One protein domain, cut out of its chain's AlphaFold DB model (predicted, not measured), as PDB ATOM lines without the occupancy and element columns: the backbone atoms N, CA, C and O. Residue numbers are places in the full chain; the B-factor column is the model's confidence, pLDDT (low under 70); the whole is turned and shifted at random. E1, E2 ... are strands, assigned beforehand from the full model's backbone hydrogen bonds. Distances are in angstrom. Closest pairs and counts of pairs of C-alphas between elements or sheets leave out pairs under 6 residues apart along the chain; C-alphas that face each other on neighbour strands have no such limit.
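Overview. This is residues 85 to 179 of the 614 residues of the protein "Hypothetical protein" of Timema douglasi (UniProt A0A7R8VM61). The domain is one thin antiparallel sheet, a single layer of six strands zigzagging side by side in chain order, with a long tail that loops past its E6 edge. The sheet has no named helix over either face, and the tail, residues 150 to 179, holds no named element. The printed part has 95 residues with six named strands, E1 to E6, in the order E1 - E2 - E3 - E4 - E5 - E6 both along the chain and across the sheet. The class is all strand, though only 38 of the 95 residues are in named elements. The whole is loose, with a radius of gyration of the C-alphas of 16.3 A, and flat, spanning 48 by 38 by 15 A.

Arrangement. The sheet is a meander, each strand the antiparallel neighbour of the one before, built of E1, residues 87 to 90, E2, 96 to 101, E3, 109 to 114, E4, 120 to 127, E5, 134 to 142, and E6, 145 to 149. E4 and E5 form a hairpin at 163 degrees; C-alphas 125 and 136, which face each other, are 4.0 A apart, and N 124 and O 137 are within hydrogen-bond range at 2.9 A. E3 and E4, at 173 degrees, have N 113 and O 121 at 2.8 A. E2 and E3, at 178 degrees, have N 98 and O 112 at 2.9 A. The edge strand E1 is antiparallel to E2 at 167 degrees, with N 89 and O 97 at 2.8 A. The other edge strand, E6, stands to E5 at 158 degrees, with N 140 and O 147 at 2.8 A. E1 and E6 are apart. From edge to edge the strands' lines turn by 30 degrees and the way across the sheet by 27 degrees.

Along the chain. E5 is the longest strand, 26.7 A from C-alpha 134 at (156.009, 133.103, 153.691) to C-alpha 142. E4 measures 23.7 A, E2 17.5 A, E3 17.2 A, E6 13.7 A and E1 10.0 A. E1 begins with C-alpha 87 at (168.080, 149.939, 155.873), and E6 ends with C-alpha 149 at (152.384, 139.870, 140.909).

Size, cuts and confidence. The two C-alphas farthest apart, those of Val 105 and Ser 174, are 48.1 A apart. The printed part has no cut. The links E1 to E2, E3 to E4 and E5 to E6 are tight; E2 to E3 and E4 to E5 are short. The mean pLDDT of the printed part is 86.0; residues 85, 163 to 172, 176 and 178 to 179 are under 70.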
ATOM      1  N   SER A  85     167.380 143.837 159.734       65.69
ATOM      2  CA  SER A  85     167.984 144.486 158.563       65.69
ATOM      3  C   SER A  85     167.062 145.560 157.974       65.69
ATOM      4  O   SER A  85     166.655 145.487 156.815       65.69
ATOM      5  N   GLU A  86     166.705 146.533 158.808       86.62
ATOM      6  CA  GLU A  86     166.105 147.793 158.387       86.62
ATOM      7  C   GLU A  86     167.222 148.670 157.804       86.62
ATOM      8  O   GLU A  86     168.221 148.930 158.478       86.62
ATOM      9  N   PHE A  87     167.093 149.088 156.545       92.75
ATOM     10  CA  PHE A  87     168.080 149.939 155.873       92.75
ATOM     11  C   PHE A  87     167.413 150.891 154.877       92.75
ATOM     12  O   PHE A  87     166.354 150.579 154.332       92.75
ATOM     13  N   PHE A  88     168.047 152.037 154.627       93.94
ATOM     14  CA  PHE A  88     167.623 153.033 153.645       93.94
ATOM     15  C   PHE A  88     168.867 153.710 153.048       93.94
ATOM     16  O   PHE A  88     169.549 154.469 153.734       93.94
ATOM     17  N   ASP A  89     169.134 153.434 151.770       93.12
ATOM     18  CA  ASP A  89     170.315 153.872 151.025       93.12
ATOM     19  C   ASP A  89     169.907 154.871 149.918       93.12
ATOM     20  O   ASP A  89     169.632 154.465 148.779       93.12
ATOM     21  N   PRO A  90     169.834 156.182 150.210       93.12
ATOM     22  CA  PRO A  90     169.588 157.209 149.204       93.12
ATOM     23  C   PRO A  90     170.871 157.503 148.415       93.12
ATOM     24  O   PRO A  90     171.952 157.626 148.988       93.12
ATOM     25  N   HIS A  91     170.754 157.646 147.098       93.75
ATOM     26  CA  HIS A  91     171.866 157.974 146.207       93.75
ATOM     27  C   HIS A  91     171.698 159.405 145.658       93.75
ATOM     28  O   HIS A  91     170.592 159.943 145.580       93.75
ATOM     29  N   THR A  92     172.802 160.054 145.277       93.31
ATOM     30  CA  THR A  92     172.804 161.471 144.854       93.31
ATOM     31  C   THR A  92     172.175 161.725 143.482       93.31
ATOM     32  O   THR A  92     171.967 162.878 143.119       93.31
ATOM     33  N   ASP A  93     171.884 160.672 142.719       93.25
ATOM     34  CA  ASP A  93     171.161 160.708 141.442       93.25
ATOM     35  C   ASP A  93     169.633 160.582 141.607       93.25
ATOM     36  O   ASP A  93     168.909 160.565 140.616       93.25
ATOM     37  N   GLY A  94     169.135 160.486 142.845       89.94
ATOM     38  CA  GLY A  94     167.720 160.267 143.153       89.94
ATOM     39  C   GLY A  94     167.304 158.794 143.187       89.94
ATOM     40  O   GLY A  94     166.180 158.502 143.596       89.94
ATOM     41  N   SER A  95     168.192 157.858 142.828       95.31
ATOM     42  CA  SER A  95     167.953 156.432 143.061       95.31
ATOM     43  C   SER A  95     167.992 156.118 144.565       95.31
ATOM     44  O   SER A  95     168.636 156.808 145.361       95.31
ATOM     45  N   TYR A  96     167.264 155.089 144.996       94.94
ATOM     46  CA  TYR A  96     167.236 154.690 146.406       94.94
ATOM     47  C   TYR A  96     166.989 153.195 146.569       94.94
ATOM     48  O   TYR A  96     166.407 152.542 145.702       94.94
ATOM     49  N   LYS A  97     167.400 152.644 147.712       95.88
ATOM     50  CA  LYS A  97     167.098 151.263 148.114       95.88
ATOM     51  C   LYS A  97     166.677 151.233 149.570       95.88
ATOM     52  O   LYS A  97     167.206 152.001 150.363       95.88
ATOM     53  N   PHE A  98     165.749 150.356 149.928       95.50
ATOM     54  CA  PHE A  98     165.420 150.127 151.331       95.50
ATOM     55  C   PHE A  98     164.888 148.724 151.589       95.50
ATOM     56  O   PHE A  98     164.379 148.050 150.687       95.50
ATOM     57  N   ALA A  99     164.949 148.311 152.850       95.38
ATOM     58  CA  ALA A  99     164.115 147.247 153.387       95.38
ATOM     59  C   ALA A  99     163.740 147.540 154.840       95.38
ATOM     60  O   ALA A  99     164.475 148.224 155.549       95.38
ATOM     61  N   TYR A 100     162.620 146.985 155.290       93.44
ATOM     62  CA  TYR A 100     162.275 146.877 156.703       93.44
ATOM     63  C   TYR A 100     161.477 145.596 156.969       93.44
ATOM     64  O   TYR A 100     160.860 145.027 156.065       93.44
ATOM     65  N   SER A 101     161.459 145.153 158.227       92.62
ATOM     66  CA  SER A 101     160.533 144.124 158.700       92.62
ATOM     67  C   SER A 101     160.056 144.458 160.106       92.62
ATOM     68  O   SER A 101     160.857 144.722 160.997       92.62
ATOM     69  N   THR A 102     158.743 144.425 160.301       89.19
ATOM     70  CA  THR A 102     158.059 144.791 161.550       89.19
ATOM     71  C   THR A 102     158.387 143.857 162.716       89.19
ATOM     72  O   THR A 102     158.299 144.265 163.874       89.19
ATOM     73  N   GLY A 103     158.791 142.611 162.437       85.94
ATOM     74  CA  GLY A 103     159.126 141.619 163.463       85.94
ATOM     75  C   GLY A 103     157.946 141.236 164.364       85.94
ATOM     76  O   GLY A 103     158.149 140.941 165.543       85.94
ATOM     77  N   ASP A 104     156.729 141.321 163.825       89.06
ATOM     78  CA  ASP A 104     155.465 140.952 164.458       89.06
ATOM     79  C   ASP A 104     155.108 139.470 164.193       89.06
ATOM     80  O   ASP A 104     155.887 138.723 163.604       89.06
ATOM     81  N   VAL A 105     153.920 139.020 164.611       85.75
ATOM     82  CA  VAL A 105     153.485 137.618 164.435       85.75
ATOM     83  C   VAL A 105     153.309 137.245 162.954       85.75
ATOM     84  O   VAL A 105     153.686 136.143 162.555       85.75
ATOM     85  N   GLY A 106     152.794 138.168 162.138       88.31
ATOM     86  CA  GLY A 106     152.693 138.044 160.684       88.31
ATOM     87  C   GLY A 106     154.020 138.266 159.954       88.31
ATOM     88  O   GLY A 106     154.065 138.093 158.739       88.31
ATOM     89  N   GLN A 107     155.104 138.611 160.667       90.69
ATOM     90  CA  GLN A 107     156.457 138.803 160.128       90.69
ATOM     91  C   GLN A 107     156.463 139.644 158.842       90.69
ATOM     92  O   GLN A 107     157.086 139.272 157.842       90.69
ATOM     93  N   HIS A 108     155.718 140.756 158.837       93.62
ATOM     94  CA  HIS A 108     155.593 141.571 157.634       93.62
ATOM     95  C   HIS A 108     156.948 142.183 157.249       93.62
ATOM     96  O   HIS A 108     157.776 142.543 158.096       93.62
ATOM     97  N   TYR A 109     157.194 142.293 155.947       93.88
ATOM     98  CA  TYR A 109     158.381 142.944 155.407       93.88
ATOM     99  C   TYR A 109     158.088 143.646 154.086       93.88
ATOM    100  O   TYR A 109     157.170 143.288 153.342       93.88
ATOM    101  N   HIS A 110     158.909 144.644 153.787       95.81
ATOM    102  CA  HIS A 110     158.901 145.362 152.522       95.81
ATOM    103  C   HIS A 110     160.340 145.680 152.135       95.81
ATOM    104  O   HIS A 110     161.131 146.099 152.977       95.81
ATOM    105  N   SER A 111     160.682 145.494 150.866       95.69
ATOM    106  CA  SER A 111     161.903 146.040 150.277       95.69
ATOM    107  C   SER A 111     161.608 146.652 148.916       95.69
ATOM    108  O   SER A 111     160.748 146.162 148.182       95.69
ATOM    109  N   ALA A 112     162.325 147.721 148.582       96.81
ATOM    110  CA  ALA A 112     162.226 148.398 147.300       96.81
ATOM    111  C   ALA A 112     163.594 148.895 146.814       96.81
ATOM    112  O   ALA A 112     164.516 149.149 147.590       96.81
ATOM    113  N   THR A 113     163.710 149.060 145.503       96.25
ATOM    114  CA  THR A 113     164.804 149.731 144.800       96.25
ATOM    115  C   THR A 113     164.187 150.604 143.718       96.25
ATOM    116  O   THR A 113     163.378 150.112 142.935       96.25
ATOM    117  N   ALA A 114     164.561 151.876 143.661       95.62
ATOM    118  CA  ALA A 114     164.188 152.794 142.594       95.62
ATOM    119  C   ALA A 114     165.428 153.252 141.831       95.62
ATOM    120  O   ALA A 114     166.471 153.496 142.438       95.62
ATOM    121  N   THR A 115     165.310 153.373 140.514       94.00
ATOM    122  CA  THR A 115     166.316 153.979 139.633       94.00
ATOM    123  C   THR A 115     166.156 155.503 139.567       94.00
ATOM    124  O   THR A 115     165.148 156.049 140.012       94.00
ATOM    125  N   ALA A 116     167.143 156.209 139.004       92.69
ATOM    126  CA  ALA A 116     167.146 157.675 138.909       92.69
ATOM    127  C   ALA A 116     165.989 158.261 138.064       92.69
ATOM    128  O   ALA A 116     165.583 159.400 138.273       92.69
ATOM    129  N   ASP A 117     165.403 157.483 137.146       88.75
ATOM    130  CA  ASP A 117     164.173 157.828 136.414       88.75
ATOM    131  C   ASP A 117     162.880 157.577 137.225       88.75
ATOM    132  O   ASP A 117     161.780 157.658 136.681       88.75
ATOM    133  N   ASN A 118     163.009 157.284 138.526       88.00
ATOM    134  CA  ASN A 118     161.939 156.939 139.465       88.00
ATOM    135  C   ASN A 118     161.143 155.671 139.084       88.00
ATOM    136  O   ASN A 118     159.997 155.496 139.503       88.00
ATOM    137  N   THR A 119     161.751 154.757 138.319       92.00
ATOM    138  CA  THR A 119     161.203 153.411 138.120       92.00
ATOM    139  C   THR A 119     161.536 152.548 139.341       92.00
ATOM    140  O   THR A 119     162.691 152.232 139.621       92.00
ATOM    141  N   VAL A 120     160.505 152.173 140.094       95.44
ATOM    142  CA  VAL A 120     160.594 151.388 141.332       95.44
ATOM    143  C   VAL A 120     160.363 149.910 141.034       95.44
ATOM    144  O   VAL A 120     159.481 149.549 140.260       95.44
ATOM    145  N   SER A 121     161.106 149.035 141.700       96.44
ATOM    146  CA  SER A 121     160.834 147.601 141.828       96.44
ATOM    147  C   SER A 121     160.880 147.216 143.303       96.44
ATOM    148  O   SER A 121     161.745 147.693 144.034       96.44
ATOM    149  N   GLY A 122     159.974 146.361 143.770       96.56
ATOM    150  CA  GLY A 122     159.936 145.977 145.178       96.56
ATOM    151  C   GLY A 122     159.155 144.704 145.467       96.56
ATOM    152  O   GLY A 122     158.574 144.081 144.580       96.56
ATOM    153  N   VAL A 123     159.183 144.302 146.734       96.19
ATOM    154  CA  VAL A 123     158.537 143.096 147.251       96.19
ATOM    155  C   VAL A 123     157.949 143.398 148.623       96.19
ATOM    156  O   VAL A 123     158.682 143.748 149.548       96.19
ATOM    157  N   PHE A 124     156.636 143.233 148.759       95.12
ATOM    158  CA  PHE A 124     155.975 143.090 150.055       95.12
ATOM    159  C   PHE A 124     155.874 141.606 150.400       95.12
ATOM    160  O   PHE A 124     155.660 140.782 149.510       95.12
ATOM    161  N   GLY A 125     155.951 141.253 151.676       94.50
ATOM    162  CA  GLY A 125     155.687 139.889 152.109       94.50
ATOM    163  C   GLY A 125     155.229 139.786 153.552       94.50
ATOM    164  O   GLY A 125     155.293 140.741 154.326       94.50
ATOM    165  N   HIS A 126     154.702 138.613 153.876       93.06
ATOM    166  CA  HIS A 126     154.187 138.268 155.193       93.06
ATOM    167  C   HIS A 126     154.235 136.753 155.387       93.06
ATOM    168  O   HIS A 126     154.406 135.992 154.433       93.06
ATOM    169  N   ARG A 127     154.051 136.315 156.625       92.19
ATOM    170  CA  ARG A 127     153.815 134.925 156.975       92.19
ATOM    171  C   ARG A 127     152.315 134.683 157.079       92.19
ATOM    172  O   ARG A 127     151.639 135.296 157.899       92.19
ATOM    173  N   ASP A 128     151.812 133.792 156.239       89.38
ATOM    174  CA  ASP A 128     150.429 133.326 156.252       89.38
ATOM    175  C   ASP A 128     150.126 132.664 157.614       89.38
ATOM    176  O   ASP A 128     150.837 131.727 157.997       89.38
ATOM    177  N   PRO A 129     149.114 133.133 158.371       87.75
ATOM    178  CA  PRO A 129     148.810 132.605 159.698       87.75
ATOM    179  C   PRO A 129     148.172 131.209 159.669       87.75
ATOM    180  O   PRO A 129     148.227 130.515 160.682       87.75
ATOM    181  N   ALA A 130     147.583 130.787 158.545       86.19
ATOM    182  CA  ALA A 130     146.945 129.482 158.397       86.19
ATOM    183  C   ALA A 130     147.947 128.409 157.944       86.19
ATOM    184  O   ALA A 130     148.011 127.338 158.543       86.19
ATOM    185  N   THR A 131     148.766 128.687 156.921       88.75
ATOM    186  CA  THR A 131     149.755 127.705 156.418       88.75
ATOM    187  C   THR A 131     151.140 127.827 157.057       88.75
ATOM    188  O   THR A 131     151.988 126.951 156.879       88.75
ATOM    189  N   GLY A 132     151.422 128.927 157.764       87.19
ATOM    190  CA  GLY A 132     152.737 129.225 158.337       87.19
ATOM    191  C   GLY A 132     153.838 129.509 157.303       87.19
ATOM    192  O   GLY A 132     155.005 129.635 157.697       87.19
ATOM    193  N   ARG A 133     153.496 129.592 156.008       89.88
ATOM    194  CA  ARG A 133     154.409 129.835 154.879       89.88
ATOM    195  C   ARG A 133     154.611 131.334 154.643       89.88
ATOM    196  O   ARG A 133     153.737 132.142 154.942       89.88
ATOM    197  N   ASN A 134     155.751 131.714 154.071       88.50
ATOM    198  CA  ASN A 134     156.009 133.103 153.691       88.50
ATOM    199  C   ASN A 134     155.433 133.378 152.294       88.50
ATOM    200  O   ASN A 134     155.930 132.833 151.310       88.50
ATOM    201  N   GLN A 135     154.425 134.242 152.214       93.06
ATOM    202  CA  GLN A 135     153.847 134.738 150.966       93.06
ATOM    203  C   GLN A 135     154.512 136.064 150.572       93.06
ATOM    204  O   GLN A 135     154.919 136.848 151.436       93.06
ATOM    205  N   ASN A 136     154.601 136.355 149.271       94.19
ATOM    206  CA  ASN A 136     155.050 137.661 148.793       94.19
ATOM    207  C   ASN A 136     154.298 138.158 147.554       94.19
ATOM    208  O   ASN A 136     153.750 137.385 146.770       94.19
ATOM    209  N   THR A 137     154.301 139.480 147.408       95.12
ATOM    210  CA  THR A 137     153.811 140.219 146.249       95.12
ATOM    211  C   THR A 137     154.961 141.071 145.739       95.12
ATOM    212  O   THR A 137     155.393 142.021 146.396       95.12
ATOM    213  N   LYS A 138     155.457 140.730 144.552       96.00
ATOM    214  CA  LYS A 138     156.414 141.539 143.797       96.00
ATOM    215  C   LYS A 138     155.657 142.665 143.103       96.00
ATOM    216  O   LYS A 138     154.510 142.475 142.704       96.00
ATOM    217  N   TYR A 139     156.288 143.816 142.926       95.12
ATOM    218  CA  TYR A 139     155.706 144.917 142.171       95.12
ATOM    219  C   TYR A 139     156.765 145.740 141.439       95.12
ATOM    220  O   TYR A 139     157.937 145.754 141.817       95.12
ATOM    221  N   THR A 140     156.322 146.474 140.423       93.44
ATOM    222  CA  THR A 140     157.056 147.596 139.837       93.44
ATOM    223  C   THR A 140     156.150 148.820 139.736       93.44
ATOM    224  O   THR A 140     154.926 148.706 139.715       93.44
ATOM    225  N   ALA A 141     156.739 150.008 139.693       91.31
ATOM    226  CA  ALA A 141     156.041 151.257 139.413       91.31
ATOM    227  C   ALA A 141     156.914 152.118 138.500       91.31
ATOM    228  O   ALA A 141     158.129 152.145 138.664       91.31
ATOM    229  N   GLY A 142     156.317 152.807 137.536       87.62
ATOM    230  CA  GLY A 142     157.060 153.611 136.571       87.62
ATOM    231  C   GLY A 142     156.136 154.183 135.503       87.62
ATOM    232  O   GLY A 142     154.959 154.443 135.763       87.62
ATOM    233  N   ARG A 143     156.657 154.354 134.282       79.44
ATOM    234  CA  ARG A 143     155.925 154.955 133.149       79.44
ATOM    235  C   ARG A 143     154.630 154.225 132.780       79.44
ATOM    236  O   ARG A 143     153.716 154.862 132.271       79.44
ATOM    237  N   ARG A 144     154.535 152.919 133.049       79.50
ATOM    238  CA  ARG A 144     153.327 152.109 132.824       79.50
ATOM    239  C   ARG A 144     152.467 151.960 134.092       79.50
ATOM    240  O   ARG A 144     151.676 151.023 134.172       79.50
ATOM    241  N   GLY A 145     152.621 152.826 135.096       82.88
ATOM    242  CA  GLY A 145     151.878 152.762 136.362       82.88
ATOM    243  C   GLY A 145     152.382 151.683 137.329       82.88
ATOM    244  O   GLY A 145     153.445 151.094 137.129       82.88
ATOM    245  N   PHE A 146     151.632 151.440 138.409       87.50
ATOM    246  CA  PHE A 146     151.926 150.393 139.399       87.50
ATOM    247  C   PHE A 146     151.430 149.023 138.917       87.50
ATOM    248  O   PHE A 146     150.286 148.896 138.484       87.50
ATOM    249  N   ARG A 147     152.282 148.000 139.017       87.94
ATOM    250  CA  ARG A 147     152.061 146.637 138.509       87.94
ATOM    251  C   ARG A 147     152.499 145.638 139.560       87.94
ATOM    252  O   ARG A 147     153.587 145.789 140.103       87.94
ATOM    253  N   ALA A 148     151.687 144.627 139.851       91.38
ATOM    254  CA  ALA A 148     151.961 143.675 140.927       91.38
ATOM    255  C   ALA A 148     151.746 142.223 140.498       91.38
ATOM    256  O   ALA A 148     150.914 141.933 139.648       91.38
ATOM    257  N   GLN A 149     152.476 141.308 141.130       91.69
ATOM    258  CA  GLN A 149     152.384 139.870 140.909       91.69
ATOM    259  C   GLN A 149     152.585 139.140 142.243       91.69
ATOM    260  O   GLN A 149     153.600 139.327 142.916       91.69
ATOM    261  N   GLY A 150     151.630 138.297 142.629       90.81
ATOM    262  CA  GLY A 150     151.685 137.507 143.860       90.81
ATOM    263  C   GLY A 150     150.432 136.643 144.039       90.81
ATOM    264  O   GLY A 150     149.461 136.852 143.312       90.81
ATOM    265  N   PRO A 151     150.409 135.704 145.005       85.88
ATOM    266  CA  PRO A 151     149.331 134.712 145.166       85.88
ATOM    267  C   PRO A 151     147.927 135.284 145.416       85.88
ATOM    268  O   PRO A 151     146.938 134.588 145.221       85.88
ATOM    269  N   HIS A 152     147.837 136.544 145.851       83.38
ATOM    270  CA  HIS A 152     146.577 137.244 146.125       83.38
ATOM    271  C   HIS A 152     146.324 138.420 145.165       83.38
ATOM    272  O   HIS A 152     145.451 139.249 145.411       83.38
ATOM    273  N   ILE A 153     147.095 138.522 144.075       88.25
ATOM    274  CA  ILE A 153     146.878 139.521 143.027       88.25
ATOM    275  C   ILE A 153     146.047 138.883 141.922       88.25
ATOM    276  O   ILE A 153     146.532 138.025 141.195       88.25
ATOM    277  N   ALA A 154     144.797 139.332 141.787       88.56
ATOM    278  CA  ALA A 154     143.856 138.744 140.838       88.56
ATOM    279  C   ALA A 154     144.333 138.813 139.377       88.56
ATOM    280  O   ALA A 154     144.006 137.947 138.580       88.56
ATOM    281  N   ARG A 155     145.083 139.851 138.997       86.44
ATOM    282  CA  ARG A 155     145.461 140.129 137.603       86.44
ATOM    283  C   ARG A 155     146.847 139.609 137.266       86.44
ATOM    284  O   ARG A 155     147.788 139.809 138.031       86.44
ATOM    285  N   LYS A 156     146.993 139.027 136.077       84.25
ATOM    286  CA  LYS A 156     148.241 138.408 135.606       84.25
ATOM    287  C   LYS A 156     149.135 139.449 134.910       84.25
ATOM    288  O   LYS A 156     149.516 139.302 133.755       84.25
ATOM    289  N   MET A 157     149.439 140.525 135.644       83.06
ATOM    290  CA  MET A 157     150.176 141.697 135.151       83.06
ATOM    291  C   MET A 157     151.626 141.374 134.746       83.06
ATOM    292  O   MET A 157     152.325 140.632 135.441       83.06
ATOM    293  N   ASP A 158     152.112 142.006 133.671       86.12
ATOM    294  CA  ASP A 158     153.537 141.985 133.298       86.12
ATOM    295  C   ASP A 158     154.280 143.012 134.167       86.12
ATOM    296  O   ASP A 158     154.014 144.212 134.085       86.12
ATOM    297  N   LEU A 159     155.231 142.564 134.996       89.00
ATOM    298  CA  LEU A 159     156.041 143.450 135.845       89.00
ATOM    299  C   LEU A 159     156.950 144.404 135.039       89.00
ATOM    300  O   LEU A 159     157.516 145.334 135.615       89.00
ATOM    301  N   SER A 160     157.115 144.209 133.728       87.44
ATOM    302  CA  SER A 160     157.960 145.060 132.895       87.44
ATOM    303  C   SER A 160     157.363 146.449 132.650       87.44
ATOM    304  O   SER A 160     156.336 146.616 131.990       87.44
ATOM    305  N   GLN A 161     158.084 147.479 133.092       84.50
ATOM    306  CA  GLN A 161     157.779 148.883 132.791       84.50
ATOM    307  C   GLN A 161     158.185 149.294 131.359       84.50
ATOM    308  O   GLN A 161     157.741 150.336 130.885       84.50
ATOM    309  N   ASN A 162     158.977 148.470 130.656       77.62
ATOM    310  CA  ASN A 162     159.566 148.809 129.351       77.62
ATOM    311  C   ASN A 162     159.035 147.961 128.181       77.62
ATOM    312  O   ASN A 162     159.189 148.350 127.026       77.62
ATOM    313  N   LYS A 163     158.442 146.792 128.453       67.25
ATOM    314  CA  LYS A 163     157.888 145.890 127.432       67.25
ATOM    315  C   LYS A 163     156.392 146.139 127.267       67.25
ATOM    316  O   LYS A 163     155.678 146.299 128.252       67.25
ATOM    317  N   ILE A 164     155.927 146.107 126.023       66.31
ATOM    318  CA  ILE A 164     154.512 146.188 125.653       66.31
ATOM    319  C   ILE A 164     154.093 144.773 125.204       66.31
ATOM    320  O   ILE A 164     154.621 144.307 124.195       66.31
ATOM    321  N   PRO A 165     153.282 144.018 125.977       59.19
ATOM    322  CA  PRO A 165     153.101 142.582 125.731       59.19
ATOM    323  C   PRO A 165     152.112 142.171 124.624       59.19
ATOM    324  O   PRO A 165     152.193 141.014 124.216       59.19
ATOM    325  N   TYR A 166     151.211 143.041 124.152       58.94
ATOM    326  CA  TYR A 166     150.116 142.660 123.236       58.94
ATOM    327  C   TYR A 166     150.175 143.277 121.830       58.94
ATOM    328  O   TYR A 166     150.851 144.277 121.594       58.94
ATOM    329  N   SER A 167     149.443 142.646 120.901       48.25
ATOM    330  CA  SER A 167     149.426 142.945 119.463       48.25
ATOM    331  C   SER A 167     147.997 143.136 118.921       48.25
ATOM    332  O   SER A 167     147.153 142.279 119.187       48.25
ATOM    333  N   PRO A 168     147.733 144.165 118.090       54.72
ATOM    334  CA  PRO A 168     148.607 145.309 117.827       54.72
ATOM    335  C   PRO A 168     148.702 146.203 119.078       54.72
ATOM    336  O   PRO A 168     147.667 146.500 119.676       54.72
ATOM    337  N   PRO A 169     149.902 146.649 119.488       66.81
ATOM    338  CA  PRO A 169     150.027 147.538 120.632       66.81
ATOM    339  C   PRO A 169     149.440 148.914 120.305       66.81
ATOM    340  O   PRO A 169     149.719 149.491 119.252       66.81
ATOM    341  N   VAL A 170     148.678 149.479 121.237       68.94
ATOM    342  CA  VAL A 170     148.352 150.905 121.234       68.94
ATOM    343  C   VAL A 170     149.641 151.667 121.544       68.94
ATOM    344  O   VAL A 170     150.229 151.478 122.610       68.94
ATOM    345  N   ASP A 171     150.104 152.492 120.603       69.31
ATOM    346  CA  ASP A 171     151.332 153.288 120.739       69.31
ATOM    347  C   ASP A 171     151.296 154.125 122.037       69.31
ATOM    348  O   ASP A 171     150.328 154.862 122.232       69.31
ATOM    349  N   PRO A 172     152.323 154.069 122.913       69.50
ATOM    350  CA  PRO A 172     152.376 154.856 124.146       69.50
ATOM    351  C   PRO A 172     152.232 156.378 123.988       69.50
ATOM    352  O   PRO A 172     151.963 157.067 124.969       69.50
ATOM    353  N   ASN A 173     152.435 156.904 122.779       72.38
ATOM    354  CA  ASN A 173     152.308 158.321 122.433       72.38
ATOM    355  C   ASN A 173     150.931 158.662 121.824       72.38
ATOM    356  O   ASN A 173     150.643 159.825 121.539       72.38
ATOM    357  N   SER A 174     150.082 157.655 121.598       74.81
ATOM    358  CA  SER A 174     148.737 157.807 121.048       74.81
ATOM    359  C   SER A 174     147.753 158.321 122.108       74.81
ATOM    360  O   SER A 174     147.769 157.816 123.231       74.81
ATOM    361  N   PRO A 175     146.813 159.233 121.776       76.06
ATOM    362  CA  PRO A 175     145.725 159.635 122.678       76.06
ATOM    363  C   PRO A 175     144.857 158.470 123.186       76.06
ATOM    364  O   PRO A 175     144.160 158.606 124.189       76.06
ATOM    365  N   GLN A 176     144.887 157.329 122.496       69.00
ATOM    366  CA  GLN A 176     144.206 156.094 122.875       69.00
ATOM    367  C   GLN A 176     144.958 155.297 123.965       69.00
ATOM    368  O   GLN A 176     144.352 154.428 124.595       69.00
ATOM    369  N   TYR A 177     146.243 155.571 124.225       70.56
ATOM    370  CA  TYR A 177     147.003 154.935 125.306       70.56
ATOM    371  C   TYR A 177     146.798 155.680 126.629       70.56
ATOM    372  O   TYR A 177     147.569 156.558 127.012       70.56
ATOM    373  N   ASN A 178     145.743 155.304 127.353       66.31
ATOM    374  CA  ASN A 178     145.448 155.823 128.687       66.31
ATOM    375  C   ASN A 178     145.528 154.701 129.745       66.31
ATOM    376  O   ASN A 178     144.488 154.166 130.138       66.31
ATOM    377  N   PRO A 179     146.733 154.324 130.223       62.34
ATOM    378  CA  PRO A 179     146.921 153.354 131.305       62.34
ATOM    379  C   PRO A 179     146.587 153.976 132.677       62.34
ATOM    380  O   PRO A 179     147.405 153.980 133.600       62.34
TER     381      PRO A 179